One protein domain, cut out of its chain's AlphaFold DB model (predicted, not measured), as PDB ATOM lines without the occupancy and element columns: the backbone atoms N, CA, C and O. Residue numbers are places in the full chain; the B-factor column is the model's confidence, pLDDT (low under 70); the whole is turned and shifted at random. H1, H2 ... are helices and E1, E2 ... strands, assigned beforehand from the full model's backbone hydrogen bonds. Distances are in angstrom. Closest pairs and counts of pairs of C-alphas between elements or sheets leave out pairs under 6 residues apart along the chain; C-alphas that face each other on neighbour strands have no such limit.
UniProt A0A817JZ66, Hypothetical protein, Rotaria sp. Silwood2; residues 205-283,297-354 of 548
ATOM      1  N   THR A 205      18.732 -18.932 106.719       58.12
ATOM      2  CA  THR A 205      17.623 -19.567 105.979       58.12
ATOM      3  C   THR A 205      17.709 -19.334 104.462       58.12
ATOM      4  O   THR A 205      18.332 -18.367 104.011       58.12
ATOM      5  N   ASP A 206      17.052 -20.200 103.679       54.25
ATOM      6  CA  ASP A 206      17.162 -20.278 102.211       54.25
ATOM      7  C   ASP A 206      16.812 -18.983 101.450       54.25
ATOM      8  O   ASP A 206      17.386 -18.720 100.396       54.25
ATOM      9  N   ASP A 207      16.002 -18.093 102.029       52.69
ATOM     10  CA  ASP A 207      15.640 -16.801 101.431       52.69
ATOM     11  C   ASP A 207      16.676 -15.691 101.698       52.69
ATOM     12  O   ASP A 207      16.451 -14.741 102.462       52.69
ATOM     13  N   MET A 208      17.824 -15.787 101.031       50.00
ATOM     14  CA  MET A 208      18.850 -14.737 100.972       50.00
ATOM     15  C   MET A 208      18.471 -13.626  99.980       50.00
ATOM     16  O   MET A 208      19.099 -13.451  98.938       50.00
ATOM     17  N   ASN A 209      17.487 -12.799 100.326       56.34
ATOM     18  CA  ASN A 209      17.437 -11.447  99.767       56.34
ATOM     19  C   ASN A 209      18.339 -10.528 100.602       56.34
ATOM     20  O   ASN A 209      18.317 -10.581 101.827       56.34
ATOM     21  N   ARG A 210      19.122  -9.649  99.954       56.78
ATOM     22  CA  ARG A 210      20.079  -8.714 100.602       56.78
ATOM     23  C   ARG A 210      19.526  -7.967 101.819       56.78
ATOM     24  O   ARG A 210      20.276  -7.696 102.750       56.78
ATOM     25  N   GLN A 211      18.236  -7.636 101.803       59.94
ATOM     26  CA  GLN A 211      17.551  -6.958 102.906       59.94
ATOM     27  C   GLN A 211      17.540  -7.798 104.193       59.94
ATOM     28  O   GLN A 211      17.617  -7.245 105.285       59.94
ATOM     29  N   ARG A 212      17.531  -9.131 104.080       61.19
ATOM     30  CA  ARG A 212      17.568 -10.037 105.227       61.19
ATOM     31  C   ARG A 212      18.953 -10.224 105.829       61.19
ATOM     32  O   ARG A 212      19.014 -10.487 107.015       61.19
ATOM     33  N   PHE A 213      20.054 -10.032 105.097       65.62
ATOM     34  CA  PHE A 213      21.389 -10.096 105.717       65.62
ATOM     35  C   PHE A 213      21.555  -8.998 106.778       65.62
ATOM     36  O   PHE A 213      21.982  -9.272 107.892       65.62
ATOM     37  N   GLN A 214      21.106  -7.777 106.464       70.31
ATOM     38  CA  GLN A 214      21.049  -6.672 107.427       70.31
ATOM     39  C   GLN A 214      20.068  -6.960 108.573       70.31
ATOM     40  O   GLN A 214      20.357  -6.650 109.725       70.31
ATOM     41  N   GLN A 215      18.929  -7.603 108.284       73.44
ATOM     42  CA  GLN A 215      17.998  -8.025 109.336       73.44
ATOM     43  C   GLN A 215      18.606  -9.099 110.245       73.44
ATOM     44  O   GLN A 215      18.451  -8.992 111.452       73.44
ATOM     45  N   ILE A 216      19.344 -10.074 109.710       71.38
ATOM     46  CA  ILE A 216      20.025 -11.120 110.486       71.38
ATOM     47  C   ILE A 216      21.136 -10.520 111.341       71.38
ATOM     48  O   ILE A 216      21.251 -10.879 112.509       71.38
ATOM     49  N   GLU A 217      21.892  -9.557 110.809       76.94
ATOM     50  CA  GLU A 217      22.870  -8.788 111.584       76.94
ATOM     51  C   GLU A 217      22.216  -8.066 112.766       76.94
ATOM     52  O   GLU A 217      22.759  -8.094 113.870       76.94
ATOM     53  N   SER A 218      21.004  -7.532 112.583       80.44
ATOM     54  CA  SER A 218      20.241  -6.923 113.678       80.44
ATOM     55  C   SER A 218      19.576  -7.934 114.629       80.44
ATOM     56  O   SER A 218      19.519  -7.689 115.831       80.44
ATOM     57  N   SER A 219      19.086  -9.075 114.130       81.06
ATOM     58  CA  SER A 219      18.289 -10.033 114.911       81.06
ATOM     59  C   SER A 219      19.123 -11.115 115.595       81.06
ATOM     60  O   SER A 219      18.666 -11.726 116.557       81.06
ATOM     61  N   GLN A 220      20.325 -11.400 115.086       80.94
ATOM     62  CA  GLN A 220      21.227 -12.447 115.577       80.94
ATOM     63  C   GLN A 220      22.689 -11.956 115.604       80.94
ATOM     64  O   GLN A 220      23.559 -12.518 114.928       80.94
ATOM     65  N   PRO A 221      23.008 -10.932 116.418       82.75
ATOM     66  CA  PRO A 221      24.333 -10.306 116.432       82.75
ATOM     67  C   PRO A 221      25.454 -11.277 116.832       82.75
ATOM     68  O   PRO A 221      26.566 -11.183 116.319       82.75
ATOM     69  N   LEU A 222      25.171 -12.253 117.703       76.50
ATOM     70  CA  LEU A 222      26.145 -13.277 118.103       76.50
ATOM     71  C   LEU A 222      26.493 -14.234 116.957       76.50
ATOM     72  O   LEU A 222      27.661 -14.577 116.787       76.50
ATOM     73  N   LEU A 223      25.502 -14.624 116.146       76.88
ATOM     74  CA  LEU A 223      25.728 -15.478 114.979       76.88
ATOM     75  C   LEU A 223      26.608 -14.752 113.958       76.88
ATOM     76  O   LEU A 223      27.611 -15.293 113.500       76.88
ATOM     77  N   MET A 224      26.272 -13.497 113.655       81.56
ATOM     78  CA  MET A 224      27.053 -12.689 112.720       81.56
ATOM     79  C   MET A 224      28.459 -12.384 113.228       81.56
ATOM     80  O   MET A 224      29.396 -12.378 112.432       81.56
ATOM     81  N   LYS A 225      28.638 -12.214 114.543       82.50
ATOM     82  CA  LYS A 225      29.965 -12.099 115.157       82.50
ATOM     83  C   LYS A 225      30.817 -13.349 114.906       82.50
ATOM     84  O   LYS A 225      32.004 -13.215 114.630       82.50
ATOM     85  N   PHE A 226      30.219 -14.541 114.944       77.56
ATOM     86  CA  PHE A 226      30.926 -15.795 114.671       77.56
ATOM     87  C   PHE A 226      31.347 -15.912 113.199       77.56
ATOM     88  O   PHE A 226      32.527 -16.099 112.909       77.56
ATOM     89  N   TYR A 227      30.418 -15.697 112.260       79.25
ATOM     90  CA  TYR A 227      30.737 -15.679 110.825       79.25
ATOM     91  C   TYR A 227      31.800 -14.625 110.480       79.25
ATOM     92  O   TYR A 227      32.716 -14.902 109.706       79.25
ATOM     93  N   ARG A 228      31.705 -13.429 111.076       85.25
ATOM     94  CA  ARG A 228      32.683 -12.351 110.891       85.25
ATOM     95  C   ARG A 228      34.059 -12.747 111.430       85.25
ATOM     96  O   ARG A 228      35.032 -12.567 110.713       85.25
ATOM     97  N   SER A 229      34.134 -13.364 112.610       79.81
ATOM     98  CA  SER A 229      35.399 -13.858 113.175       79.81
ATOM     99  C   SER A 229      36.077 -14.893 112.271       79.81
ATOM    100  O   SER A 229      37.292 -14.843 112.085       79.81
ATOM    101  N   ILE A 230      35.317 -15.828 111.689       77.00
ATOM    102  CA  ILE A 230      35.884 -16.803 110.744       77.00
ATOM    103  C   ILE A 230      36.358 -16.088 109.474       77.00
ATOM    104  O   ILE A 230      37.456 -16.353 108.984       77.00
ATOM    105  N   ALA A 231      35.559 -15.157 108.950       84.12
ATOM    106  CA  ALA A 231      35.917 -14.403 107.757       84.12
ATOM    107  C   ALA A 231      37.174 -13.543 107.955       84.12
ATOM    108  O   ALA A 231      38.038 -13.535 107.083       84.12
ATOM    109  N   GLU A 232      37.322 -12.885 109.105       85.88
ATOM    110  CA  GLU A 232      38.523 -12.130 109.483       85.88
ATOM    111  C   GLU A 232      39.756 -13.039 109.554       85.88
ATOM    112  O   GLU A 232      40.801 -12.703 109.002       85.88
ATOM    113  N   ASN A 233      39.631 -14.239 110.131       80.88
ATOM    114  CA  ASN A 233      40.720 -15.219 110.143       80.88
ATOM    115  C   ASN A 233      41.139 -15.646 108.729       80.88
ATOM    116  O   ASN A 233      42.330 -15.792 108.453       80.88
ATOM    117  N   VAL A 234      40.177 -15.837 107.825       81.81
ATOM    118  CA  VAL A 234      40.451 -16.150 106.416       81.81
ATOM    119  C   VAL A 234      41.124 -14.968 105.709       81.81
ATOM    120  O   VAL A 234      42.092 -15.176 104.978       81.81
ATOM    121  N   ILE A 235      40.669 -13.735 105.948       88.12
ATOM    122  CA  ILE A 235      41.278 -12.515 105.390       88.12
ATOM    123  C   ILE A 235      42.727 -12.381 105.850       88.12
ATOM    124  O   ILE A 235      43.609 -12.259 105.004       88.12
ATOM    125  N   ASN A 236      42.991 -12.517 107.151       86.31
ATOM    126  CA  ASN A 236      44.342 -12.445 107.707       86.31
ATOM    127  C   ASN A 236      45.294 -13.446 107.026       86.31
ATOM    128  O   ASN A 236      46.446 -13.126 106.739       86.31
ATOM    129  N   LYS A 237      44.815 -14.656 106.704       85.19
ATOM    130  CA  LYS A 237      45.612 -15.658 105.972       85.19
ATOM    131  C   LYS A 237      45.862 -15.248 104.529       85.19
ATOM    132  O   LYS A 237      46.981 -15.374 104.039       85.19
ATOM    133  N   ILE A 238      44.834 -14.736 103.855       86.19
ATOM    134  CA  ILE A 238      44.930 -14.228 102.484       86.19
ATOM    135  C   ILE A 238      45.934 -13.059 102.395       86.19
ATOM    136  O   ILE A 238      46.722 -12.984 101.443       86.19
ATOM    137  N   GLU A 239      45.956 -12.177 103.393       87.88
ATOM    138  CA  GLU A 239      46.909 -11.066 103.501       87.88
ATOM    139  C   GLU A 239      48.350 -11.550 103.666       87.88
ATOM    140  O   GLU A 239      49.256 -10.990 103.042       87.88
ATOM    141  N   GLN A 240      48.545 -12.621 104.438       86.62
ATOM    142  CA  GLN A 240      49.847 -13.236 104.709       86.62
ATOM    143  C   GLN A 240      50.381 -14.107 103.560       86.62
ATOM    144  O   GLN A 240      51.527 -14.564 103.620       86.62
ATOM    145  N   LEU A 241      49.599 -14.331 102.497       84.44
ATOM    146  CA  LEU A 241      50.069 -15.084 101.335       84.44
ATOM    147  C   LEU A 241      51.267 -14.389 100.677       84.44
ATOM    148  O   LEU A 241      51.206 -13.226 100.269       84.44
ATOM    149  N   ARG A 242      52.346 -15.147 100.484       86.44
ATOM    150  CA  ARG A 242      53.487 -14.769  99.644       86.44
ATOM    151  C   ARG A 242      53.096 -14.824  98.164       86.44
ATOM    152  O   ARG A 242      52.197 -15.584  97.801       86.44
ATOM    153  N   PRO A 243      53.781 -14.080  97.276       87.88
ATOM    154  CA  PRO A 243      53.538 -14.165  95.839       87.88
ATOM    155  C   PRO A 243      53.534 -15.613  95.341       87.88
ATOM    156  O   PRO A 243      54.392 -16.409  95.719       87.88
ATOM    157  N   GLN A 244      52.570 -15.932  94.481       83.38
ATOM    158  CA  GLN A 244      52.274 -17.264  93.943       83.38
ATOM    159  C   GLN A 244      51.634 -18.267  94.910       83.38
ATOM    160  O   GLN A 244      51.198 -19.314  94.431       83.38
ATOM    161  N   GLN A 245      51.514 -17.961  96.206       83.94
ATOM    162  CA  GLN A 245      50.731 -18.793  97.119       83.94
ATOM    163  C   GLN A 245      49.231 -18.623  96.871       83.94
ATOM    164  O   GLN A 245      48.763 -17.606  96.353       83.94
ATOM    165  N   GLU A 246      48.476 -19.644  97.245       85.25
ATOM    166  CA  GLU A 246      47.042 -19.745  97.019       85.25
ATOM    167  C   GLU A 246      46.354 -20.200  98.304       85.25
ATOM    168  O   GLU A 246      46.874 -21.054  99.006       85.25
ATOM    169  N   TYR A 247      45.200 -19.626  98.621       83.88
ATOM    170  CA  TYR A 247      44.348 -20.056  99.725       83.88
ATOM    171  C   TYR A 247      42.994 -20.456  99.155       83.88
ATOM    172  O   TYR A 247      42.361 -19.650  98.486       83.88
ATOM    173  N   THR A 248      42.546 -21.692  99.360       82.81
ATOM    174  CA  THR A 248      41.371 -22.232  98.652       82.81
ATOM    175  C   THR A 248      40.250 -22.564  99.614       82.81
ATOM    176  O   THR A 248      40.399 -23.493 100.388       82.81
ATOM    177  N   ILE A 249      39.116 -21.873  99.539       82.00
ATOM    178  CA  ILE A 249      37.928 -22.169 100.340       82.00
ATOM    179  C   ILE A 249      37.016 -23.110  99.544       82.00
ATOM    180  O   ILE A 249      36.527 -22.728  98.480       82.00
ATOM    181  N   PRO A 250      36.753 -24.327 100.025       72.38
ATOM    182  CA  PRO A 250      35.805 -25.225  99.378       72.38
ATOM    183  C   PRO A 250      34.359 -24.772  99.645       72.38
ATOM    184  O   PRO A 250      33.989 -24.559 100.793       72.38
ATOM    185  N   THR A 251      33.533 -24.639  98.606       69.00
ATOM    186  CA  THR A 251      32.146 -24.132  98.643       69.00
ATOM    187  C   THR A 251      31.172 -25.054  97.904       69.00
ATOM    188  O   THR A 251      31.416 -25.424  96.768       69.00
ATOM    189  N   GLY A 252      30.050 -25.436  98.524       61.59
ATOM    190  CA  GLY A 252      29.113 -26.421  97.953       61.59
ATOM    191  C   GLY A 252      29.701 -27.839  97.910       61.59
ATOM    192  O   GLY A 252      30.709 -28.087  97.259       61.59
ATOM    193  N   TRP A 253      29.097 -28.768  98.650       58.16
ATOM    194  CA  TRP A 253      29.721 -30.064  98.952       58.16
ATOM    195  C   TRP A 253      28.891 -31.279  98.519       58.16
ATOM    196  O   TRP A 253      29.403 -32.398  98.468       58.16
ATOM    197  N   ARG A 254      27.640 -31.074  98.091       52.34
ATOM    198  CA  ARG A 254      26.795 -32.141  97.558       52.34
ATOM    199  C   ARG A 254      27.211 -32.483  96.133       52.34
ATOM    200  O   ARG A 254      26.910 -31.757  95.186       52.34
ATOM    201  N   TYR A 255      27.862 -33.634  95.988       50.62
ATOM    202  CA  TYR A 255      28.241 -34.295  94.729       50.62
ATOM    203  C   TYR A 255      29.414 -33.669  93.955       50.62
ATOM    204  O   TYR A 255      30.113 -34.407  93.261       50.62
ATOM    205  N   HIS A 256      29.677 -32.364  94.094       60.56
ATOM    206  CA  HIS A 256      30.818 -31.682  93.470       60.56
ATOM    207  C   HIS A 256      31.303 -30.511  94.330       60.56
ATOM    208  O   HIS A 256      30.521 -29.613  94.621       60.56
ATOM    209  N   ALA A 257      32.595 -30.495  94.671       58.75
ATOM    210  CA  ALA A 257      33.216 -29.367  95.355       58.75
ATOM    211  C   ALA A 257      33.438 -28.211  94.371       58.75
ATOM    212  O   ALA A 257      34.199 -28.361  93.412       58.75
ATOM    213  N   VAL A 258      32.792 -27.065  94.597       72.38
ATOM    214  CA  VAL A 258      33.159 -25.813  93.920       72.38
ATOM    215  C   VAL A 258      34.181 -25.110  94.803       72.38
ATOM    216  O   VAL A 258      33.875 -24.730  95.922       72.38
ATOM    217  N   CYS A 259      35.413 -24.925  94.353       81.50
ATOM    218  CA  CYS A 259      36.428 -24.277  95.185       81.50
ATOM    219  C   CYS A 259      36.580 -22.806  94.802       81.50
ATOM    220  O   CYS A 259      36.623 -22.474  93.619       81.50
ATOM    221  N   VAL A 260      36.688 -21.924  95.795       85.06
ATOM    222  CA  VAL A 260      37.046 -20.518  95.596       85.06
ATOM    223  C   VAL A 260      38.468 -20.286  96.082       85.06
ATOM    224  O   VAL A 260      38.745 -20.324  97.279       85.06
ATOM    225  N   SER A 261      39.369 -20.018  95.147       88.44
ATOM    226  CA  SER A 261      40.800 -19.892  95.398       88.44
ATOM    227  C   SER A 261      41.243 -18.431  95.343       88.44
ATOM    228  O   SER A 261      40.951 -17.705  94.394       88.44
ATOM    229  N   PHE A 262      41.972 -17.996  96.362       89.94
ATOM    230  CA  PHE A 262      42.569 -16.677  96.524       89.94
ATOM    231  C   PHE A 262      44.071 -16.812  96.293       89.94
ATOM    232  O   PHE A 262      44.813 -17.229  97.179       89.94
ATOM    233  N   ARG A 263      44.536 -16.492  95.088       90.00
ATOM    234  CA  ARG A 263      45.951 -16.604  94.722       90.00
ATOM    235  C   ARG A 263      46.636 -15.253  94.766       90.00
ATOM    236  O   ARG A 263      46.258 -14.352  94.019       90.00
ATOM    237  N   ARG A 264      47.696 -15.124  95.558       91.25
ATOM    238  CA  ARG A 264      48.541 -13.930  95.564       91.25
ATOM    239  C   ARG A 264      49.289 -13.838  94.236       91.25
ATOM    240  O   ARG A 264      50.123 -14.685  93.919       91.25
ATOM    241  N   VAL A 265      48.962 -12.835  93.428       89.94
ATOM    242  CA  VAL A 265      49.603 -12.614  92.122       89.94
ATOM    243  C   VAL A 265      50.946 -11.917  92.322       89.94
ATOM    244  O   VAL A 265      51.951 -12.336  91.754       89.94
ATOM    245  N   ASP A 266      50.956 -10.894  93.170       90.50
ATOM    246  CA  ASP A 266      52.128 -10.102  93.541       90.50
ATOM    247  C   ASP A 266      51.971  -9.554  94.971       90.50
ATOM    248  O   ASP A 266      51.050  -9.928  95.695       90.50
ATOM    249  N   GLN A 267      52.875  -8.676  95.405       90.75
ATOM    250  CA  GLN A 267      52.856  -8.103  96.755       90.75
ATOM    251  C   GLN A 267      51.588  -7.309  97.078       90.75
ATOM    252  O   GLN A 267      51.272  -7.163  98.249       90.75
ATOM    253  N   THR A 268      50.846  -6.838  96.085       91.62
ATOM    254  CA  THR A 268      49.690  -5.954  96.283       91.62
ATOM    255  C   THR A 268      48.385  -6.575  95.819       91.62
ATOM    256  O   THR A 268      47.328  -6.062  96.151       91.62
ATOM    257  N   ARG A 269      48.407  -7.669  95.048       91.56
ATOM    258  CA  ARG A 269      47.197  -8.189  94.396       91.56
ATOM    259  C   ARG A 269      46.926  -9.659  94.664       91.56
ATOM    260  O   ARG A 269      47.813 -10.509  94.575       91.56
ATOM    261  N   ILE A 270      45.648  -9.962  94.864       91.75
ATOM    262  CA  ILE A 270      45.093 -11.313  94.970       91.75
ATOM    263  C   ILE A 270      44.129 -11.548  93.808       91.75
ATOM    264  O   ILE A 270      43.293 -10.706  93.498       91.75
ATOM    265  N   SER A 271      44.234 -12.700  93.161       90.62
ATOM    266  CA  SER A 271      43.298 -13.194  92.156       90.62
ATOM    267  C   SER A 271      42.294 -14.120  92.827       90.62
ATOM    268  O   SER A 271      42.703 -15.094  93.453       90.62
ATOM    269  N   ILE A 272      41.000 -13.842  92.662       89.25
ATOM    270  CA  ILE A 272      39.941 -14.774  93.063       89.25
ATOM    271  C   ILE A 272      39.611 -15.662  91.867       89.25
ATOM    272  O   ILE A 272      39.387 -15.162  90.760       89.25
ATOM    273  N   ARG A 273      39.586 -16.972  92.085       87.88
ATOM    274  CA  ARG A 273      39.299 -17.991  91.077       87.88
ATOM    275  C   ARG A 273      38.218 -18.920  91.586       87.88
ATOM    276  O   ARG A 273      38.156 -19.181  92.779       87.88
ATOM    277  N   VAL A 274      37.394 -19.414  90.678       81.62
ATOM    278  CA  VAL A 274      36.427 -20.469  90.960       81.62
ATOM    279  C   VAL A 274      36.824 -21.686  90.148       81.62
ATOM    280  O   VAL A 274      36.838 -21.652  88.913       81.62
ATOM    281  N   ASP A 275      37.147 -22.752  90.860       78.88
ATOM    282  CA  ASP A 275      37.410 -24.063  90.295       78.88
ATOM    283  C   ASP A 275      36.099 -24.855  90.342       78.88
ATOM    284  O   ASP A 275      35.650 -25.280  91.407       78.88
ATOM    285  N   ASN A 276      35.457 -25.024  89.182       69.12
ATOM    286  CA  ASN A 276      34.266 -25.855  89.039       69.12
ATOM    287  C   ASN A 276      34.618 -27.146  88.279       69.12
ATOM    288  O   ASN A 276      34.825 -27.100  87.065       69.12
ATOM    289  N   PRO A 277      34.675 -28.305  88.952       57.19
ATOM    290  CA  PRO A 277      34.969 -29.573  88.298       57.19
ATOM    291  C   PRO A 277      33.763 -30.211  87.585       57.19
ATOM    292  O   PRO A 277      33.926 -31.259  86.950       57.19
ATOM    293  N   SER A 278      32.561 -29.629  87.680       52.84
ATOM    294  CA  SER A 278      31.340 -30.218  87.120       52.84
ATOM    295  C   SER A 278      31.374 -30.301  85.589       52.84
ATOM    296  O   SER A 278      31.580 -29.313  84.890       52.84
ATOM    297  N   ARG A 279      31.093 -31.502  85.066       50.34
ATOM    298  CA  ARG A 279      30.828 -31.773  83.639       50.34
ATOM    299  C   ARG A 279      29.346 -31.655  83.270       50.34
ATOM    300  O   ARG A 279      28.979 -31.923  82.126       50.34
ATOM    301  N   PHE A 280      28.485 -31.344  84.235       45.47
ATOM    302  CA  PHE A 280      27.040 -31.435  84.087       45.47
ATOM    303  C   PHE A 280      26.445 -30.035  83.853       45.47
ATOM    304  O   PHE A 280      26.138 -29.339  84.808       45.47
ATOM    305  N   ASN A 281      26.258 -29.686  82.570       40.69
ATOM    306  CA  ASN A 281      25.430 -28.598  82.002       40.69
ATOM    307  C   ASN A 281      25.919 -27.135  81.990       40.69
ATOM    308  O   ASN A 281      26.268 -26.581  83.026       40.69
ATOM    309  N   PRO A 282      25.673 -26.453  80.848       42.12
ATOM    310  CA  PRO A 282      26.306 -26.761  79.567       42.12
ATOM    311  C   PRO A 282      27.814 -26.462  79.677       42.12
ATOM    312  O   PRO A 282      28.213 -25.681  80.537       42.12
ATOM    313  N   PRO A 283      28.680 -27.080  78.858       41.47
ATOM    314  CA  PRO A 283      30.094 -26.732  78.872       41.47
ATOM    315  C   PRO A 283      30.216 -25.225  78.637       41.47
ATOM    316  O   PRO A 283      29.775 -24.735  77.596       41.47
ATOM    317  N   ARG A 297      41.474 -30.787  80.778       50.50
ATOM    318  CA  ARG A 297      41.940 -29.648  81.576       50.50
ATOM    319  C   ARG A 297      40.738 -28.784  81.948       50.50
ATOM    320  O   ARG A 297      40.152 -28.144  81.084       50.50
ATOM    321  N   ILE A 298      40.378 -28.760  83.227       53.78
ATOM    322  CA  ILE A 298      39.428 -27.773  83.753       53.78
ATOM    323  C   ILE A 298      40.198 -26.455  83.867       53.78
ATOM    324  O   ILE A 298      41.184 -26.388  84.601       53.78
ATOM    325  N   ARG A 299      39.803 -25.431  83.101       62.00
ATOM    326  CA  ARG A 299      40.382 -24.087  83.223       62.00
ATOM    327  C   ARG A 299      39.668 -23.354  84.371       62.00
ATOM    328  O   ARG A 299      38.454 -23.182  84.281       62.00
ATOM    329  N   PRO A 300      40.380 -22.921  85.428       72.31
ATOM    330  CA  PRO A 300      39.806 -22.092  86.486       72.31
ATOM    331  C   PRO A 300      39.199 -20.811  85.916       72.31
ATOM    332  O   PRO A 300      39.847 -20.137  85.107       72.31
ATOM    333  N   LYS A 301      38.008 -20.419  86.378       78.81
ATOM    334  CA  LYS A 301      37.432 -19.120  86.014       78.81
ATOM    335  C   LYS A 301      37.931 -18.063  86.990       78.81
ATOM    336  O   LYS A 301      37.626 -18.103  88.180       78.81
ATOM    337  N   VAL A 302      38.730 -17.118  86.500       82.62
ATOM    338  CA  VAL A 302      39.189 -15.978  87.301       82.62
ATOM    339  C   VAL A 302      38.031 -14.991  87.428       82.62
ATOM    340  O   VAL A 302      37.565 -14.471  86.421       82.62
ATOM    341  N   LEU A 303      37.564 -14.727  88.650       80.88
ATOM    342  CA  LEU A 303      36.520 -13.723  88.887       80.88
ATOM    343  C   LEU A 303      37.076 -12.311  88.711       80.88
ATOM    344  O   LEU A 303      36.408 -11.441  88.164       80.88
ATOM    345  N   GLY A 304      38.309 -12.098  89.174       86.12
ATOM    346  CA  GLY A 304      39.048 -10.856  88.998       86.12
ATOM    347  C   GLY A 304      40.223 -10.746  89.967       86.12
ATOM    348  O   GLY A 304      40.668 -11.745  90.546       86.12
ATOM    349  N   ARG A 305      40.732  -9.522  90.133       88.31
ATOM    350  CA  ARG A 305      41.851  -9.198  91.028       88.31
ATOM    351  C   ARG A 305      41.450  -8.123  92.037       88.31
ATOM    352  O   ARG A 305      40.746  -7.181  91.680       88.31
ATOM    353  N   LEU A 306      41.917  -8.271  93.271       87.56
ATOM    354  CA  LEU A 306      41.716  -7.347  94.386       87.56
ATOM    355  C   LEU A 306      43.064  -6.844  94.890       87.56
ATOM    356  O   LEU A 306      44.036  -7.599  94.880       87.56
ATOM    357  N   ASN A 307      43.105  -5.593  95.350       88.69
ATOM    358  CA  ASN A 307      44.255  -5.082  96.085       88.69
ATOM    359  C   ASN A 307      44.174  -5.552  97.548       88.69
ATOM    360  O   ASN A 307      43.115  -5.459  98.167       88.69
ATOM    361  N   VAL A 308      45.283  -6.071  98.065       86.81
ATOM    362  CA  VAL A 308      45.438  -6.589  99.429       86.81
ATOM    363  C   VAL A 308      45.234  -5.475 100.452       86.81
ATOM    364  O   VAL A 308      44.572  -5.685 101.456       86.81
ATOM    365  N   ASP A 309      45.698  -4.263 100.153       85.38
ATOM    366  CA  ASP A 309      45.545  -3.120 101.059       85.38
ATOM    367  C   ASP A 309      44.081  -2.642 101.149       85.38
ATOM    368  O   ASP A 309      43.723  -1.841 102.006       85.38
ATOM    369  N   ASN A 310      43.216  -3.147 100.259       84.44
ATOM    370  CA  ASN A 310      41.804  -2.791 100.157       84.44
ATOM    371  C   ASN A 310      40.869  -3.970 100.473       84.44
ATOM    372  O   ASN A 310      39.722  -3.973 100.002       84.44
ATOM    373  N   LEU A 311      41.315  -4.969 101.247       83.00
ATOM    374  CA  LEU A 311      40.427  -6.027 101.732       83.00
ATOM    375  C   LEU A 311      39.446  -5.452 102.773       83.00
ATOM    376  O   LEU A 311      39.680  -5.466 103.972       83.00
ATOM    377  N   ASN A 312      38.349  -4.867 102.290       82.75
ATOM    378  CA  ASN A 312      37.343  -4.186 103.108       82.75
ATOM    379  C   ASN A 312      36.165  -5.102 103.491       82.75
ATOM    380  O   ASN A 312      36.082  -6.256 103.067       82.75
ATOM    381  N   ASP A 313      35.180  -4.540 104.203       81.50
ATOM    382  CA  ASP A 313      33.929  -5.198 104.620       81.50
ATOM    383  C   ASP A 313      33.198  -5.969 103.502       81.50
ATOM    384  O   ASP A 313      32.432  -6.901 103.770       81.50
ATOM    385  N   SER A 314      33.402  -5.613 102.229       81.00
ATOM    386  CA  SER A 314      32.786  -6.320 101.097       81.00
ATOM    387  C   SER A 314      33.375  -7.712 100.887       81.00
ATOM    388  O   SER A 314      32.637  -8.623 100.508       81.00
ATOM    389  N   ILE A 315      34.669  -7.896 101.155       84.25
ATOM    390  CA  ILE A 315      35.331  -9.204 101.084       84.25
ATOM    391  C   ILE A 315      34.979 -10.038 102.304       84.25
ATOM    392  O   ILE A 315      34.650 -11.209 102.138       84.25
ATOM    393  N   THR A 316      34.903  -9.425 103.484       85.00
ATOM    394  CA  THR A 316      34.355 -10.074 104.681       85.00
ATOM    395  C   THR A 316      32.949 -10.598 104.407       85.00
ATOM    396  O   THR A 316      32.683 -11.779 104.598       85.00
ATOM    397  N   THR A 317      32.067  -9.762 103.850       84.25
ATOM    398  CA  THR A 317      30.695 -10.163 103.488       84.25
ATOM    399  C   THR A 317      30.683 -11.339 102.510       84.25
ATOM    400  O   THR A 317      29.885 -12.261 102.655       84.25
ATOM    401  N   TYR A 318      31.564 -11.333 101.511       85.00
ATOM    402  CA  TYR A 318      31.648 -12.428 100.550       85.00
ATOM    403  C   TYR A 318      32.183 -13.715 101.159       85.00
ATOM    404  O   TYR A 318      31.607 -14.765 100.912       85.00
ATOM    405  N   ILE A 319      33.226 -13.652 101.985       84.75
ATOM    406  CA  ILE A 319      33.739 -14.831 102.686       84.75
ATOM    407  C   ILE A 319      32.659 -15.399 103.611       84.75
ATOM    408  O   ILE A 319      32.470 -16.609 103.629       84.75
ATOM    409  N   ILE A 320      31.877 -14.552 104.287       84.44
ATOM    410  CA  ILE A 320      30.704 -14.995 105.054       84.44
ATOM    411  C   ILE A 320      29.709 -15.740 104.153       84.44
ATOM    412  O   ILE A 320      29.235 -16.810 104.530       84.44
ATOM    413  N   MET A 321      29.416 -15.224 102.954       83.12
ATOM    414  CA  MET A 321      28.551 -15.920 101.992       83.12
ATOM    415  C   MET A 321      29.137 -17.267 101.546       83.12
ATOM    416  O   MET A 321      28.393 -18.240 101.431       83.12
ATOM    417  N   LEU A 322      30.453 -17.344 101.320       80.31
ATOM    418  CA  LEU A 322      31.131 -18.597 100.986       80.31
ATOM    419  C   LEU A 322      31.013 -19.598 102.138       80.31
ATOM    420  O   LEU A 322      30.578 -20.721 101.910       80.31
ATOM    421  N   ILE A 323      31.313 -19.181 103.369       79.81
ATOM    422  CA  ILE A 323      31.191 -20.007 104.578       79.81
ATOM    423  C   ILE A 323      29.758 -20.529 104.741       79.81
ATOM    424  O   ILE A 323      29.537 -21.712 104.992       79.81
ATOM    425  N   ASP A 324      28.767 -19.666 104.549       80.56
ATOM    426  CA  ASP A 324      27.368 -20.065 104.642       80.56
ATOM    427  C   ASP A 324      26.973 -21.061 103.538       80.56
ATOM    428  O   ASP A 324      26.239 -22.018 103.791       80.56
ATOM    429  N   SER A 325      27.525 -20.906 102.329       74.94
ATOM    430  CA  SER A 325      27.321 -21.862 101.234       74.94
ATOM    431  C   SER A 325      27.892 -23.253 101.537       74.94
ATOM    432  O   SER A 325      27.276 -24.251 101.155       74.94
ATOM    433  N   VAL A 326      29.020 -23.332 102.263       71.88
ATOM    434  CA  VAL A 326      29.584 -24.599 102.769       71.88
ATOM    435  C   VAL A 326      28.567 -25.285 103.662       71.88
ATOM    436  O   VAL A 326      28.206 -26.439 103.444       71.88
ATOM    437  N   LYS A 327      28.043 -24.537 104.632       73.50
ATOM    438  CA  LYS A 327      27.129 -25.055 105.643       73.50
ATOM    439  C   LYS A 327      25.787 -25.524 105.078       73.50
ATOM    440  O   LYS A 327      25.178 -26.461 105.598       73.50
ATOM    441  N   ARG A 328      25.288 -24.849 104.041       71.44
ATOM    442  CA  ARG A 328      24.007 -25.182 103.403       71.44
ATOM    443  C   ARG A 328      24.058 -26.442 102.545       71.44
ATOM    444  O   ARG A 328      22.993 -26.921 102.164       71.44
ATOM    445  N   ASP A 329      25.247 -26.973 102.261       68.44
ATOM    446  CA  ASP A 329      25.416 -28.143 101.397       68.44
ATOM    447  C   ASP A 329      24.729 -27.935 100.029       68.44
ATOM    448  O   ASP A 329      23.952 -28.758  99.539       68.44
ATOM    449  N   LEU A 330      24.943 -26.746  99.450       67.12
ATOM    450  CA  LEU A 330      24.272 -26.321  98.223       67.12
ATOM    451  C   LEU A 330      24.697 -27.178  97.034       67.12
ATOM    452  O   LEU A 330      25.869 -27.532  96.891       67.12
ATOM    453  N   THR A 331      23.746 -27.445  96.139       67.62
ATOM    454  CA  THR A 331      24.058 -28.007  94.825       67.62
ATOM    455  C   THR A 331      24.853 -26.989  94.000       67.62
ATOM    456  O   THR A 331      24.671 -25.778  94.184       67.62
ATOM    457  N   PRO A 332      25.697 -27.437  93.051       63.09
ATOM    458  CA  PRO A 332      26.448 -26.540  92.173       63.09
ATOM    459  C   PRO A 332      25.572 -25.481  91.493       63.09
ATOM    460  O   PRO A 332      25.949 -24.314  91.468       63.09
ATOM    461  N   ASP A 333      24.368 -25.856  91.048       64.62
ATOM    462  CA  ASP A 333      23.406 -24.956  90.394       64.62
ATOM    463  C   ASP A 333      22.959 -23.773  91.268       64.62
ATOM    464  O   ASP A 333      22.523 -22.756  90.738       64.62
ATOM    465  N   ILE A 334      23.068 -23.883  92.597       68.75
ATOM    466  CA  ILE A 334      22.725 -22.815  93.549       68.75
ATOM    467  C   ILE A 334      23.994 -22.107  94.038       68.75
ATOM    468  O   ILE A 334      24.032 -20.878  94.126       68.75
ATOM    469  N   ALA A 335      25.054 -22.869  94.329       66.44
ATOM    470  CA  ALA A 335      26.324 -22.332  94.811       66.44
ATOM    471  C   ALA A 335      26.988 -21.414  93.776       66.44
ATOM    472  O   ALA A 335      27.452 -20.330  94.120       66.44
ATOM    473  N   ILE A 336      26.991 -21.815  92.501       68.38
ATOM    474  CA  ILE A 336      27.613 -21.063  91.409       68.38
ATOM    475  C   ILE A 336      26.976 -19.671  91.290       68.38
ATOM    476  O   ILE A 336      27.705 -18.698  91.485       68.38
ATOM    477  N   PRO A 337      25.655 -19.508  91.071       71.06
ATOM    478  CA  PRO A 337      25.044 -18.181  91.045       71.06
ATOM    479  C   PRO A 337      25.375 -17.343  92.278       71.06
ATOM    480  O   PRO A 337      25.757 -16.195  92.122       71.06
ATOM    481  N   LEU A 338      25.348 -17.909  93.491       70.12
ATOM    482  CA  LEU A 338      25.696 -17.170  94.714       70.12
ATOM    483  C   LEU A 338      27.145 -16.659  94.731       70.12
ATOM    484  O   LEU A 338      27.392 -15.532  95.169       70.12
ATOM    485  N   ILE A 339      28.087 -17.466  94.242       71.88
ATOM    486  CA  ILE A 339      29.503 -17.101  94.111       71.88
ATOM    487  C   ILE A 339      29.670 -15.996  93.055       71.88
ATOM    488  O   ILE A 339      30.374 -15.011  93.291       71.88
ATOM    489  N   TYR A 340      28.991 -16.117  91.908       73.75
ATOM    490  CA  TYR A 340      29.114 -15.172  90.794       73.75
ATOM    491  C   TYR A 340      28.271 -13.892  90.957       73.75
ATOM    492  O   TYR A 340      28.671 -12.861  90.428       73.75
ATOM    493  N   ASP A 341      27.163 -13.893  91.705       68.44
ATOM    494  CA  ASP A 341      26.221 -12.761  91.827       68.44
ATOM    495  C   ASP A 341      26.577 -11.749  92.927       68.44
ATOM    496  O   ASP A 341      25.802 -10.825  93.227       68.44
ATOM    497  N   SER A 342      27.774 -11.834  93.514       69.75
ATOM    498  CA  SER A 342      28.255 -10.819  94.457       69.75
ATOM    499  C   SER A 342      28.571  -9.495  93.738       69.75
ATOM    500  O   SER A 342      29.726  -9.099  93.566       69.75
ATOM    501  N   LYS A 343      27.531  -8.741  93.330       64.62
ATOM    502  CA  LYS A 343      27.664  -7.477  92.571       64.62
ATOM    503  C   LYS A 343      28.560  -6.441  93.267       64.62
ATOM    504  O   LYS A 343      29.019  -5.518  92.608       64.62
ATOM    505  N   LYS A 344      28.763  -6.540  94.590       66.75
ATOM    506  CA  LYS A 344      29.673  -5.657  95.342       66.75
ATOM    507  C   LYS A 344      31.133  -5.976  95.036       66.75
ATOM    508  O   LYS A 344      31.871  -5.067  94.680       66.75
ATOM    509  N   ILE A 345      31.514  -7.250  95.090       67.62
ATOM    510  CA  ILE A 345      32.862  -7.679  94.707       67.62
ATOM    511  C   ILE A 345      33.093  -7.443  93.230       67.62
ATOM    512  O   ILE A 345      34.096  -6.853  92.864       67.62
ATOM    513  N   ILE A 346      32.121  -7.777  92.385       68.69
ATOM    514  CA  ILE A 346      32.226  -7.547  90.943       68.69
ATOM    515  C   ILE A 346      32.517  -6.078  90.592       68.69
ATOM    516  O   ILE A 346      33.193  -5.816  89.602       68.69
ATOM    517  N   LYS A 347      32.026  -5.120  91.392       76.31
ATOM    518  CA  LYS A 347      32.332  -3.689  91.223       76.31
ATOM    519  C   LYS A 347      33.744  -3.306  91.679       76.31
ATOM    520  O   LYS A 347      34.269  -2.316  91.188       76.31
ATOM    521  N   GLN A 348      34.315  -4.040  92.632       69.06
ATOM    522  CA  GLN A 348      35.665  -3.818  93.162       69.06
ATOM    523  C   GLN A 348      36.746  -4.547  92.358       69.06
ATOM    524  O   GLN A 348      37.909  -4.158  92.408       69.06
ATOM    525  N   LEU A 349      36.374  -5.602  91.634       72.62
ATOM    526  CA  LEU A 349      37.289  -6.333  90.771       72.62
ATOM    527  C   LEU A 349      37.681  -5.451  89.582       72.62
ATOM    528  O   LEU A 349      36.822  -4.952  88.852       72.62
ATOM    529  N   ASP A 350      38.987  -5.270  89.387       66.31
ATOM    530  CA  ASP A 350      39.512  -4.541  88.235       66.31
ATOM    531  C   ASP A 350      39.215  -5.323  86.946       66.31
ATOM    532  O   ASP A 350      39.843  -6.342  86.652       66.31
ATOM    533  N   ARG A 351      38.211  -4.857  86.194       58.44
ATOM    534  CA  ARG A 351      37.773  -5.455  84.923       58.44
ATOM    535  C   ARG A 351      38.634  -5.037  83.728       58.44
ATOM    536  O   ARG A 351      38.443  -5.572  82.643       58.44
ATOM    537  N   ARG A 352      39.564  -4.086  83.881       50.44
ATOM    538  CA  ARG A 352      40.279  -3.473  82.743       50.44
ATOM    539  C   ARG A 352      41.437  -4.314  82.186       50.44
ATOM    540  O   ARG A 352      42.144  -3.836  81.312       50.44
ATOM    541  N   GLN A 353      41.662  -5.540  82.669       50.47
ATOM    542  CA  GLN A 353      42.819  -6.364  82.275       50.47
ATOM    543  C   GLN A 353      42.473  -7.686  81.562       50.47
ATOM    544  O   GLN A 353      43.280  -8.614  81.583       50.47
ATOM    545  N   GLU A 354      41.319  -7.783  80.892       48.53
ATOM    546  CA  GLU A 354      41.004  -8.926  80.008       48.53
ATOM    547  C   GLU A 354      41.775  -8.902  78.662       48.53
ATOM    548  O   GLU A 354      41.771  -9.893  77.938       48.53
TER     549      GLU A 354
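What this domain is: This is residues 205 to 283 and 297 to 354 of the 548 residues of the protein "Hypothetical protein" of Rotaria sp. Silwood2 (UniProt A0A817JZ66). One strongly twisted sheet of four strands has helices over one face and the other face bare: H3 and H4 run side by side in opposite ways, and the long H2 crosses H3 steeply, one end over the sheet and the other reaching far out. H1 makes a corner with H2 at that far end, off the sheet, where residues 218 to 223 stick out, while short H5 grazes the sheet at E4. The printed part has 137 residues, with five named helices and four named strands in the order H1 H2 E1 E2 E3 E4 H3 H4 H5; the sheet runs E1 E2 E3 E4, antiparallel, and the class is mixed. The whole is compact, with a radius of gyration of the C-alphas of 15.0 A and spans of 41 by 38 by 24 A.

How they stand to each other: H1, residues 210 to 219, is close to but not clearly touching H2, residues 221 to 240; their closest C-alphas, Glu 217 and Met 224, are 5.8 A apart. E1, residues 246 to 251, E2, residues 258 to 264, and E3, residues 269 to 275, form a meander, each strand the antiparallel neighbour of the one before, and two hairpins. N 249 and O 260 are within hydrogen-bond range at 2.8 A, as are N 261 and O 273 at 2.8 A. E4, residues 301 to 307, is the antiparallel neighbour of E3, with N 303 and O 272 at 2.8 A. H2 is on the sheet with residues 234 to 240, over E2, at a height over the sheet of 10.9 A. H3, residues 313 to 328, is the hub and lies over E1, along the strands, at a height of 8.9 A; the closest C-alphas of the two, Thr 251 and Val 326, are 4.9 A apart. With residues 316 to 323 alone H3 touches H2, opposite ways at a steep tilt of 69.9 degrees, only just short of about perpendicular; the closest C-alphas are Ala 231 and Thr 316, 5.5 A. H4, residues 332 to 340, forms a helical hairpin with H3 at a shallow tilt of 6 degrees; they only just touch, with 3 pairs of C-alphas within 8 A, the closest being Ser 325 and Ala 335, 6.5 A. H2, H3 and H4 on one face of the sheet make two layers, helices and sheet. H5, residues 343 to 348, touches H3 at Ser 314 and Ile 345, their closest C-alphas, 6.5 A. Every O i to N i+4 pair is within hydrogen-bond range in H2, H3 and H5, but 5 of 6 in H1 and 4 of 5 in H4.

Where its parts are: H1 begins at C-alpha 210 (20.079, -8.714, 100.602). From first to last C-alpha H2 measures 28.2 A, H3 22.3 A, E2 19.5 A and E3 19.1 A. H5 ends at C-alpha 348 (35.665, -3.818, 93.162).

The domain as a whole: The C-alphas farthest apart, Ser 219 and Arg 297, are 45.3 A apart. Residues 284 to 296 are not printed, and C-alphas 283 and 297 are 12.5 A apart across the cut. Of the links printed whole, no link is long. The mean pLDDT of the printed part is 74.3; 47 residues are under 70, among them 205 to 213 and 276 to 283.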